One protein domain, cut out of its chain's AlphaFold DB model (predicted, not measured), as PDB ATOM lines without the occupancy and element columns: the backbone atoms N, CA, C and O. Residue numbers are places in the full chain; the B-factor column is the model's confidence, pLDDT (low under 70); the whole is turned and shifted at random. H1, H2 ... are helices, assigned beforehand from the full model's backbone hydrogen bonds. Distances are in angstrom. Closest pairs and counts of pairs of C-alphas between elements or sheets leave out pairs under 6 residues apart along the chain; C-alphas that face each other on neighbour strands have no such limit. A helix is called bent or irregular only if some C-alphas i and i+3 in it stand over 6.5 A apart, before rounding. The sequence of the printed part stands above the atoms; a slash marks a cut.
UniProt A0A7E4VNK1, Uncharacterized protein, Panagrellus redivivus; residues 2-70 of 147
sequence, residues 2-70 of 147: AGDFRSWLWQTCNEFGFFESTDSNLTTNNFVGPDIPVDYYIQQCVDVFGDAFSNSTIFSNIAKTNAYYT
ATOM      1  N   ALA A   2      -2.621  -9.079   2.897       56.09
ATOM      2  CA  ALA A   2      -3.217  -7.749   2.646       56.09
ATOM      3  C   ALA A   2      -4.741  -7.737   2.348       56.09
ATOM      4  O   ALA A   2      -5.387  -6.709   2.523       56.09
ATOM      5  N   GLY A   3      -5.323  -8.860   1.901       63.12
ATOM      6  CA  GLY A   3      -6.752  -8.940   1.553       63.12
ATOM      7  C   GLY A   3      -7.687  -8.869   2.764       63.12
ATOM      8  O   GLY A   3      -8.718  -8.204   2.700       63.12
ATOM      9  N   ASP A   4      -7.290  -9.488   3.877       81.88
ATOM     10  CA  ASP A   4      -8.132  -9.605   5.072       81.88
ATOM     11  C   ASP A   4      -8.296  -8.248   5.772       81.88
ATOM     12  O   ASP A   4      -9.408  -7.853   6.117       81.88
ATOM     13  N   PHE A   5      -7.211  -7.467   5.868       88.88
ATOM     14  CA  PHE A   5      -7.247  -6.128   6.464       88.88
ATOM     15  C   PHE A   5      -8.070  -5.131   5.653       88.88
ATOM     16  O   PHE A   5      -8.776  -4.317   6.239       88.88
ATOM     17  N   ARG A   6      -8.016  -5.180   4.315       93.75
ATOM     18  CA  ARG A   6      -8.803  -4.253   3.487       93.75
ATOM     19  C   ARG A   6     -10.299  -4.538   3.593       93.75
ATOM     20  O   ARG A   6     -11.081  -3.596   3.648       93.75
ATOM     21  N   SER A   7     -10.689  -5.810   3.640       95.19
ATOM     22  CA  SER A   7     -12.089  -6.198   3.844       95.19
ATOM     23  C   SER A   7     -12.583  -5.794   5.232       95.19
ATOM     24  O   SER A   7     -13.659  -5.212   5.342       95.19
ATOM     25  N   TRP A   8     -11.776  -6.017   6.275       95.12
ATOM     26  CA  TRP A   8     -12.108  -5.565   7.626       95.12
ATOM     27  C   TRP A   8     -12.240  -4.045   7.710       95.12
ATOM     28  O   TRP A   8     -13.239  -3.542   8.216       95.12
ATOM     29  N   LEU A   9     -11.284  -3.304   7.141       95.88
ATOM     30  CA  LEU A   9     -11.346  -1.846   7.092       95.88
ATOM     31  C   LEU A   9     -12.614  -1.378   6.373       95.88
ATOM     32  O   LEU A   9     -13.280  -0.468   6.855       95.88
ATOM     33  N   TRP A  10     -12.995  -2.027   5.268       96.38
ATOM     34  CA  TRP A  10     -14.239  -1.706   4.571       96.38
ATOM     35  C   TRP A  10     -15.461  -1.898   5.471       96.38
ATOM     36  O   TRP A  10     -16.295  -1.002   5.534       96.38
ATOM     37  N   GLN A  11     -15.560  -3.009   6.211       97.12
ATOM     38  CA  GLN A  11     -16.673  -3.235   7.144       97.12
ATOM     39  C   GLN A  11     -16.671  -2.240   8.307       97.12
ATOM     40  O   GLN A  11     -17.723  -1.744   8.701       97.12
ATOM     41  N   THR A  12     -15.502  -1.883   8.833       96.75
ATOM     42  CA  THR A  12     -15.378  -0.848   9.865       96.75
ATOM     43  C   THR A  12     -15.853   0.511   9.347       96.75
ATOM     44  O   THR A  12     -16.636   1.175  10.022       96.75
ATOM     45  N   CYS A  13     -15.460   0.894   8.132       97.56
ATOM     46  CA  CYS A  13     -15.888   2.138   7.495       97.56
ATOM     47  C   CYS A  13     -17.364   2.113   7.062       97.56
ATOM     48  O   CYS A  13     -18.015   3.152   7.037       97.56
ATOM     49  N   ASN A  14     -17.905   0.952   6.688       97.44
ATOM     50  CA  ASN A  14     -19.243   0.853   6.110       97.44
ATOM     51  C   ASN A  14     -20.327   0.474   7.120       97.44
ATOM     52  O   ASN A  14     -21.477   0.820   6.884       97.44
ATOM     53  N   GLU A  15     -20.007  -0.246   8.195       97.31
ATOM     54  CA  GLU A  15     -21.010  -0.887   9.056       97.31
ATOM     55  C   GLU A  15     -20.746  -0.690  10.549       97.31
ATOM     56  O   GLU A  15     -21.660  -0.270  11.258       97.31
ATOM     57  N   PHE A  16     -19.544  -1.011  11.042       95.25
ATOM     58  CA  PHE A  16     -19.331  -1.224  12.484       95.25
ATOM     59  C   PHE A  16     -18.735  -0.034  13.233       95.25
ATOM     60  O   PHE A  16     -19.057   0.164  14.402       95.25
ATOM     61  N   GLY A  17     -17.868   0.756  12.596       95.19
ATOM     62  CA  GLY A  17     -17.234   1.903  13.247       95.19
ATOM     63  C   GLY A  17     -16.335   1.551  14.435       95.19
ATOM     64  O   GLY A  17     -16.229   2.350  15.361       95.19
ATOM     65  N   PHE A  18     -15.700   0.372  14.436       94.31
ATOM     66  CA  PHE A  18     -14.672  -0.020  15.410       94.31
ATOM     67  C   PHE A  18     -13.372   0.785  15.232       94.31
ATOM     68  O   PHE A  18     -12.331   0.260  14.845       94.31
ATOM     69  N   PHE A  19     -13.455   2.085  15.500       93.19
ATOM     70  CA  PHE A  19     -12.330   3.007  15.521       93.19
ATOM     71  C   PHE A  19     -11.727   3.051  16.925       93.19
ATOM     72  O   PHE A  19     -12.368   3.492  17.878       93.19
ATOM     73  N   GLU A  20     -10.484   2.596  17.054       89.69
ATOM     74  CA  GLU A  20      -9.734   2.587  18.313       89.69
ATOM     75  C   GLU A  20      -9.130   3.978  18.568       89.69
ATOM     76  O   GLU A  20      -7.924   4.195  18.422       89.69
ATOM     77  N   SER A  21      -9.992   4.959  18.844       89.50
ATOM     78  CA  SER A  21      -9.571   6.343  19.068       89.50
ATOM     79  C   SER A  21      -9.077   6.578  20.496       89.50
ATOM     80  O   SER A  21      -9.442   5.874  21.440       89.50
ATOM     81  N   THR A  22      -8.223   7.587  20.664       88.38
ATOM     82  CA  THR A  22      -7.621   7.950  21.956       88.38
ATOM     83  C   THR A  22      -8.055   9.330  22.456       88.38
ATOM     84  O   THR A  22      -7.644   9.759  23.534       88.38
ATOM     85  N   ASP A  23      -8.928  10.003  21.704       86.19
ATOM     86  CA  ASP A  23      -9.464  11.350  21.932       86.19
ATOM     87  C   ASP A  23     -10.660  11.402  22.904       86.19
ATOM     88  O   ASP A  23     -11.249  12.462  23.125       86.19
ATOM     89  N   SER A  24     -11.013  10.272  23.524       79.50
ATOM     90  CA  SER A  24     -12.078  10.210  24.526       79.50
ATOM     91  C   SER A  24     -11.676  10.892  25.836       79.50
ATOM     92  O   SER A  24     -10.659  10.570  26.451       79.50
ATOM     93  N   ASN A  25     -12.542  11.778  26.335       74.25
ATOM     94  CA  ASN A  25     -12.403  12.381  27.663       74.25
ATOM     95  C   ASN A  25     -12.822  11.440  28.812       74.25
ATOM     96  O   ASN A  25     -12.691  11.805  29.980       74.25
ATOM     97  N   LEU A  26     -13.339  10.247  28.492       68.44
ATOM     98  CA  LEU A  26     -13.835   9.270  29.466       68.44
ATOM     99  C   LEU A  26     -12.709   8.449  30.110       68.44
ATOM    100  O   LEU A  26     -12.924   7.783  31.121       68.44
ATOM    101  N   THR A  27     -11.507   8.496  29.541       62.72
ATOM    102  CA  THR A  27     -10.335   7.751  30.000       62.72
ATOM    103  C   THR A  27      -9.289   8.714  30.548       62.72
ATOM    104  O   THR A  27      -8.641   9.439  29.801       62.72
ATOM    105  N   THR A  28      -9.086   8.706  31.865       57.78
ATOM    106  CA  THR A  28      -8.069   9.534  32.541       57.78
ATOM    107  C   THR A  28      -6.646   8.970  32.435       57.78
ATOM    108  O   THR A  28      -5.703   9.644  32.836       57.78
ATOM    109  N   ASN A  29      -6.480   7.761  31.876       58.47
ATOM    110  CA  ASN A  29      -5.221   7.006  31.825       58.47
ATOM    111  C   ASN A  29      -4.907   6.464  30.414       58.47
ATOM    112  O   ASN A  29      -4.517   5.305  30.267       58.47
ATOM    113  N   ASN A  30      -5.075   7.270  29.362       63.03
ATOM    114  CA  ASN A  30      -4.567   6.878  28.045       63.03
ATOM    115  C   ASN A  30      -3.042   7.009  28.034       63.03
ATOM    116  O   ASN A  30      -2.509   8.115  28.071       63.03
ATOM    117  N   PHE A  31      -2.340   5.878  27.928       67.19
ATOM    118  CA  PHE A  31      -0.882   5.841  27.752       67.19
ATOM    119  C   PHE A  31      -0.402   6.592  26.493       67.19
ATOM    120  O   PHE A  31       0.782   6.896  26.389       67.19
ATOM    121  N   VAL A  32      -1.311   6.869  25.549       66.44
ATOM    122  CA  VAL A  32      -1.019   7.339  24.183       66.44
ATOM    123  C   VAL A  32      -1.477   8.791  23.933       66.44
ATOM    124  O   VAL A  32      -1.293   9.298  22.838       66.44
ATOM    125  N   GLY A  33      -2.047   9.497  24.922       69.69
ATOM    126  CA  GLY A  33      -2.583  10.856  24.704       69.69
ATOM    127  C   GLY A  33      -3.728  10.909  23.667       69.69
ATOM    128  O   GLY A  33      -4.145   9.867  23.162       69.69
ATOM    129  N   PRO A  34      -4.284  12.090  23.342       78.69
ATOM    130  CA  PRO A  34      -5.410  12.241  22.407       78.69
ATOM    131  C   PRO A  34      -4.996  12.238  20.920       78.69
ATOM    132  O   PRO A  34      -5.718  12.761  20.075       78.69
ATOM    133  N   ASP A  35      -3.827  11.685  20.590       83.50
ATOM    134  CA  ASP A  35      -3.174  11.884  19.290       83.50
ATOM    135  C   ASP A  35      -3.799  11.087  18.129       83.50
ATOM    136  O   ASP A  35      -3.467  11.332  16.968       83.50
ATOM    137  N   ILE A  36      -4.715  10.152  18.410       88.88
ATOM    138  CA  ILE A  36      -5.406   9.342  17.398       88.88
ATOM    139  C   ILE A  36      -6.923   9.570  17.517       88.88
ATOM    140  O   ILE A  36      -7.624   8.762  18.133       88.88
ATOM    141  N   PRO A  37      -7.455  10.677  16.965       91.31
ATOM    142  CA  PRO A  37      -8.881  10.970  17.026       91.31
ATOM    143  C   PRO A  37      -9.705  10.109  16.066       91.31
ATOM    144  O   PRO A  37      -9.176   9.545  15.107       91.31
ATOM    145  N   VAL A  38     -11.026  10.054  16.263       93.31
ATOM    146  CA  VAL A  38     -11.932   9.336  15.337       93.31
ATOM    147  C   VAL A  38     -11.783   9.839  13.893       93.31
ATOM    148  O   VAL A  38     -11.780   9.044  12.951       93.31
ATOM    149  N   ASP A  39     -11.574  11.147  13.714       93.81
ATOM    150  CA  ASP A  39     -11.397  11.771  12.399       93.81
ATOM    151  C   ASP A  39     -10.182  11.228  11.630       93.81
ATOM    152  O   ASP A  39     -10.221  11.157  10.401       93.81
ATOM    153  N   TYR A  40      -9.131  10.769  12.322       94.50
ATOM    154  CA  TYR A  40      -7.993  10.115  11.670       94.50
ATOM    155  C   TYR A  40      -8.418   8.827  10.950       94.50
ATOM    156  O   TYR A  40      -7.998   8.572   9.821       94.50
ATOM    157  N   TYR A  41      -9.284   8.021  11.567       95.62
ATOM    158  CA  TYR A  41      -9.795   6.801  10.944       95.62
ATOM    159  C   TYR A  41     -10.799   7.087   9.827       95.62
ATOM    160  O   TYR A  41     -10.786   6.405   8.803       95.62
ATOM    161  N   ILE A  42     -11.632   8.119   9.980       96.50
ATOM    162  CA  ILE A  42     -12.536   8.565   8.911       96.50
ATOM    163  C   ILE A  42     -11.726   8.991   7.682       96.50
ATOM    164  O   ILE A  42     -12.061   8.593   6.567       96.50
ATOM    165  N   GLN A  43     -10.628   9.730   7.872       96.94
ATOM    166  CA  GLN A  43      -9.756  10.109   6.763       96.94
ATOM    167  C   GLN A  43      -9.151   8.880   6.071       96.94
ATOM    168  O   GLN A  43      -9.161   8.815   4.847       96.94
ATOM    169  N   GLN A  44      -8.727   7.860   6.824       96.50
ATOM    170  CA  GLN A  44      -8.277   6.600   6.220       96.50
ATOM    171  C   GLN A  44      -9.370   5.924   5.379       96.50
ATOM    172  O   GLN A  44      -9.077   5.392   4.308       96.50
ATOM    173  N   CYS A  45     -10.629   5.942   5.828       97.81
ATOM    174  CA  CYS A  45     -11.744   5.406   5.047       97.81
ATOM    175  C   CYS A  45     -11.900   6.139   3.705       97.81
ATOM    176  O   CYS A  45     -12.074   5.490   2.670       97.81
ATOM    177  N   VAL A  46     -11.792   7.472   3.714       97.75
ATOM    178  CA  VAL A  46     -11.832   8.310   2.505       97.75
ATOM    179  C   VAL A  46     -10.648   7.998   1.590       97.75
ATOM    180  O   VAL A  46     -10.847   7.738   0.405       97.75
ATOM    181  N   ASP A  47      -9.433   7.936   2.129       97.00
ATOM    182  CA  ASP A  47      -8.220   7.702   1.340       97.00
ATOM    183  C   ASP A  47      -8.232   6.329   0.639       97.00
ATOM    184  O   ASP A  47      -7.724   6.182  -0.475       97.00
ATOM    185  N   VAL A  48      -8.825   5.307   1.271       96.38
ATOM    186  CA  VAL A  48      -8.822   3.924   0.763       96.38
ATOM    187  C   VAL A  48     -10.036   3.596  -0.117       96.38
ATOM    188  O   VAL A  48      -9.914   2.786  -1.048       96.38
ATOM    189  N   PHE A  49     -11.208   4.174   0.168       96.69
ATOM    190  CA  PHE A  49     -12.475   3.820  -0.493       96.69
ATOM    191  C   PHE A  49     -13.190   4.990  -1.186       96.69
ATOM    192  O   PHE A  49     -14.181   4.759  -1.884       96.69
ATOM    193  N   GLY A  50     -12.671   6.210  -1.058       97.06
ATOM    194  CA  GLY A  50     -13.148   7.417  -1.728       97.06
ATOM    195  C   GLY A  50     -14.150   8.243  -0.918       97.06
ATOM    196  O   GLY A  50     -14.663   7.825   0.120       97.06
ATOM    197  N   ASP A  51     -14.476   9.418  -1.457       96.56
ATOM    198  CA  ASP A  51     -15.243  10.489  -0.792       96.56
ATOM    199  C   ASP A  51     -16.668  10.105  -0.358       96.56
ATOM    200  O   ASP A  51     -17.301  10.814   0.426       96.56
ATOM    201  N   ALA A  52     -17.187   8.970  -0.836       95.31
ATOM    202  CA  ALA A  52     -18.453   8.420  -0.362       95.31
ATOM    203  C   ALA A  52     -18.411   8.066   1.137       95.31
ATOM    204  O   ALA A  52     -19.439   8.137   1.811       95.31
ATOM    205  N   PHE A  53     -17.233   7.741   1.678       96.50
ATOM    206  CA  PHE A  53     -17.013   7.424   3.092       96.50
ATOM    207  C   PHE A  53     -16.792   8.681   3.948       96.50
ATOM    208  O   PHE A  53     -15.877   8.753   4.765       96.50
ATOM    209  N   SER A  54     -17.645   9.689   3.773       94.81
ATOM    210  CA  SER A  54     -17.659  10.875   4.630       94.81
ATOM    211  C   SER A  54     -18.083  10.534   6.065       94.81
ATOM    212  O   SER A  54     -18.795   9.555   6.297       94.81
ATOM    213  N   ASN A  55     -17.734  11.402   7.022       95.44
ATOM    214  CA  ASN A  55     -18.176  11.310   8.419       95.44
ATOM    215  C   ASN A  55     -19.698  11.033   8.507       95.44
ATOM    216  O   ASN A  55     -20.120  10.014   9.052       95.44
ATOM    217  N   SER A  56     -20.531  11.848   7.848       96.69
ATOM    218  CA  SER A  56     -21.991  11.680   7.871       96.69
ATOM    219  C   SER A  56     -22.473  10.322   7.345       96.69
ATOM    220  O   SER A  56     -23.395   9.739   7.919       96.69
ATOM    221  N   THR A  57     -21.859   9.802   6.281       97.44
ATOM    222  CA  THR A  57     -22.223   8.499   5.709       97.44
ATOM    223  C   THR A  57     -21.841   7.364   6.651       97.44
ATOM    224  O   THR A  57     -22.673   6.497   6.922       97.44
ATOM    225  N   ILE A  58     -20.627   7.404   7.207       98.12
ATOM    226  CA  ILE A  58     -20.127   6.398   8.151       98.12
ATOM    227  C   ILE A  58     -21.032   6.338   9.389       98.12
ATOM    228  O   ILE A  58     -21.578   5.278   9.700       98.12
ATOM    229  N   PHE A  59     -21.288   7.470  10.055       97.44
ATOM    230  CA  PHE A  59     -22.159   7.497  11.239       97.44
ATOM    231  C   PHE A  59     -23.606   7.103  10.918       97.44
ATOM    232  O   PHE A  59     -24.247   6.419  11.720       97.44
ATOM    233  N   SER A  60     -24.126   7.474   9.742       98.19
ATOM    234  CA  SER A  60     -25.451   7.023   9.297       98.19
ATOM    235  C   SER A  60     -25.509   5.505   9.155       98.19
ATOM    236  O   SER A  60     -26.491   4.886   9.568       98.19
ATOM    237  N   ASN A  61     -24.471   4.890   8.593       98.12
ATOM    238  CA  ASN A  61     -24.448   3.448   8.419       98.12
ATOM    239  C   ASN A  61     -24.249   2.706   9.741       98.12
ATOM    240  O   ASN A  61     -24.979   1.753   9.987       98.12
ATOM    241  N   ILE A  62     -23.389   3.196  10.639       97.69
ATOM    242  CA  ILE A  62     -23.261   2.661  12.005       97.69
ATOM    243  C   ILE A  62     -24.617   2.673  12.723       97.69
ATOM    244  O   ILE A  62     -25.013   1.684  13.341       97.69
ATOM    245  N   ALA A  63     -25.375   3.769  12.609       97.81
ATOM    246  CA  ALA A  63     -26.711   3.853  13.190       97.81
ATOM    247  C   ALA A  63     -27.676   2.814  12.589       97.81
ATOM    248  O   ALA A  63     -28.428   2.180  13.334       97.81
ATOM    249  N   LYS A  64     -27.631   2.588  11.267       98.12
ATOM    250  CA  LYS A  64     -28.421   1.535  10.601       98.12
ATOM    251  C   LYS A  64     -28.027   0.140  11.083       98.12
ATOM    252  O   LYS A  64     -28.918  -0.644  11.399       98.12
ATOM    253  N   THR A  65     -26.732  -0.158  11.189       97.62
ATOM    254  CA  THR A  65     -26.217  -1.442  11.688       97.62
ATOM    255  C   THR A  65     -26.691  -1.702  13.115       97.62
ATOM    256  O   THR A  65     -27.261  -2.753  13.405       97.62
ATOM    257  N   ASN A  66     -26.541  -0.715  14.002       96.19
ATOM    258  CA  ASN A  66     -26.991  -0.816  15.389       96.19
ATOM    259  C   ASN A  66     -28.508  -1.008  15.501       96.19
ATOM    260  O   ASN A  66     -28.962  -1.791  16.334       96.19
ATOM    261  N   ALA A  67     -29.293  -0.331  14.657       96.38
ATOM    262  CA  ALA A  67     -30.740  -0.515  14.609       96.38
ATOM    263  C   ALA A  67     -31.126  -1.912  14.100       96.38
ATOM    264  O   ALA A  67     -32.012  -2.546  14.670       96.38
ATOM    265  N   TYR A  68     -30.442  -2.409  13.067       95.94
ATOM    266  CA  TYR A  68     -30.697  -3.723  12.482       95.94
ATOM    267  C   TYR A  68     -30.414  -4.861  13.473       95.94
ATOM    268  O   TYR A  68     -31.256  -5.734  13.665       95.94
ATOM    269  N   TYR A  69     -29.263  -4.824  14.152       93.38
ATOM    270  CA  TYR A  69     -28.863  -5.851  15.122       93.38
ATOM    271  C   TYR A  69     -29.382  -5.605  16.541       93.38
ATOM    272  O   TYR A  69     -29.036  -6.348  17.456       93.38
ATOM    273  N   THR A  70     -30.215  -4.581  16.748       93.06
ATOM    274  CA  THR A  70     -30.785  -4.178  18.049       93.06
ATOM    275  C   THR A  70     -29.770  -3.745  19.116       93.06
ATOM    276  O   THR A  70     -30.148  -3.494  20.260       93.06
TER     277      THR A  70
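What this domain is: This is residues 2 to 70 of the 147 residues of an uncharacterized protein of Panagrellus redivivus (UniProt A0A7E4VNK1). Three helices set at steep angles to one another have their centres in a triangle, and a long loop, residues 17 to 37, reaches away from them. The printed part has 69 residues with H1, H2 and H3 in that order and no named strand: all helix, mostly crossed. It is only just compact, close to loose, with a radius of gyration of the C-alphas of 13.0 A and spans of 32 by 31 by 22 A.

Where its parts are: H1, residues 2 to 16, is 20.0 A long from C-alpha 2 at (-3.217, -7.749, 2.646); it is irregular, but only just: C-alphas 13 and 16 are 6.9 A apart. H2, residues 38 to 49, is 16.8 A long. H3, residues 55 to 68, is 20.0 A long and ends at C-alpha 68, (-30.697, -3.723, 12.482).

How they stand to each other: H1 touches H2 with residues 9 to 13 alone, closest C-alphas Cys 13 and Cys 45, 5.8 A, at a steep tilt of 58 degrees, opposite ways. H1 touches H3 with residues 13 to 16 alone, closest C-alphas Glu 15 and Ile 62, 5.1 A, about perpendicular at 78 degrees. H2, with residues 39 to 42 alone, and H3, with residues 55 to 58 alone, only just touch, with 3 pairs of C-alphas within 8 A, the closest Ile 42 and Asn 55, 6.3 A, about perpendicular at 85 degrees. Every O i to N i+4 pair is within hydrogen-bond range in H2 and H3, 9 of 11 in H1.

The domain as a whole: The C-alphas farthest apart, Gly 3 and Thr 28, are 36.1 A apart. The printed part has no cut; the link H1 to H2 is long, H2 to H3 tight. pLDDT is under 70 at residues 2 to 3 and 26 to 33.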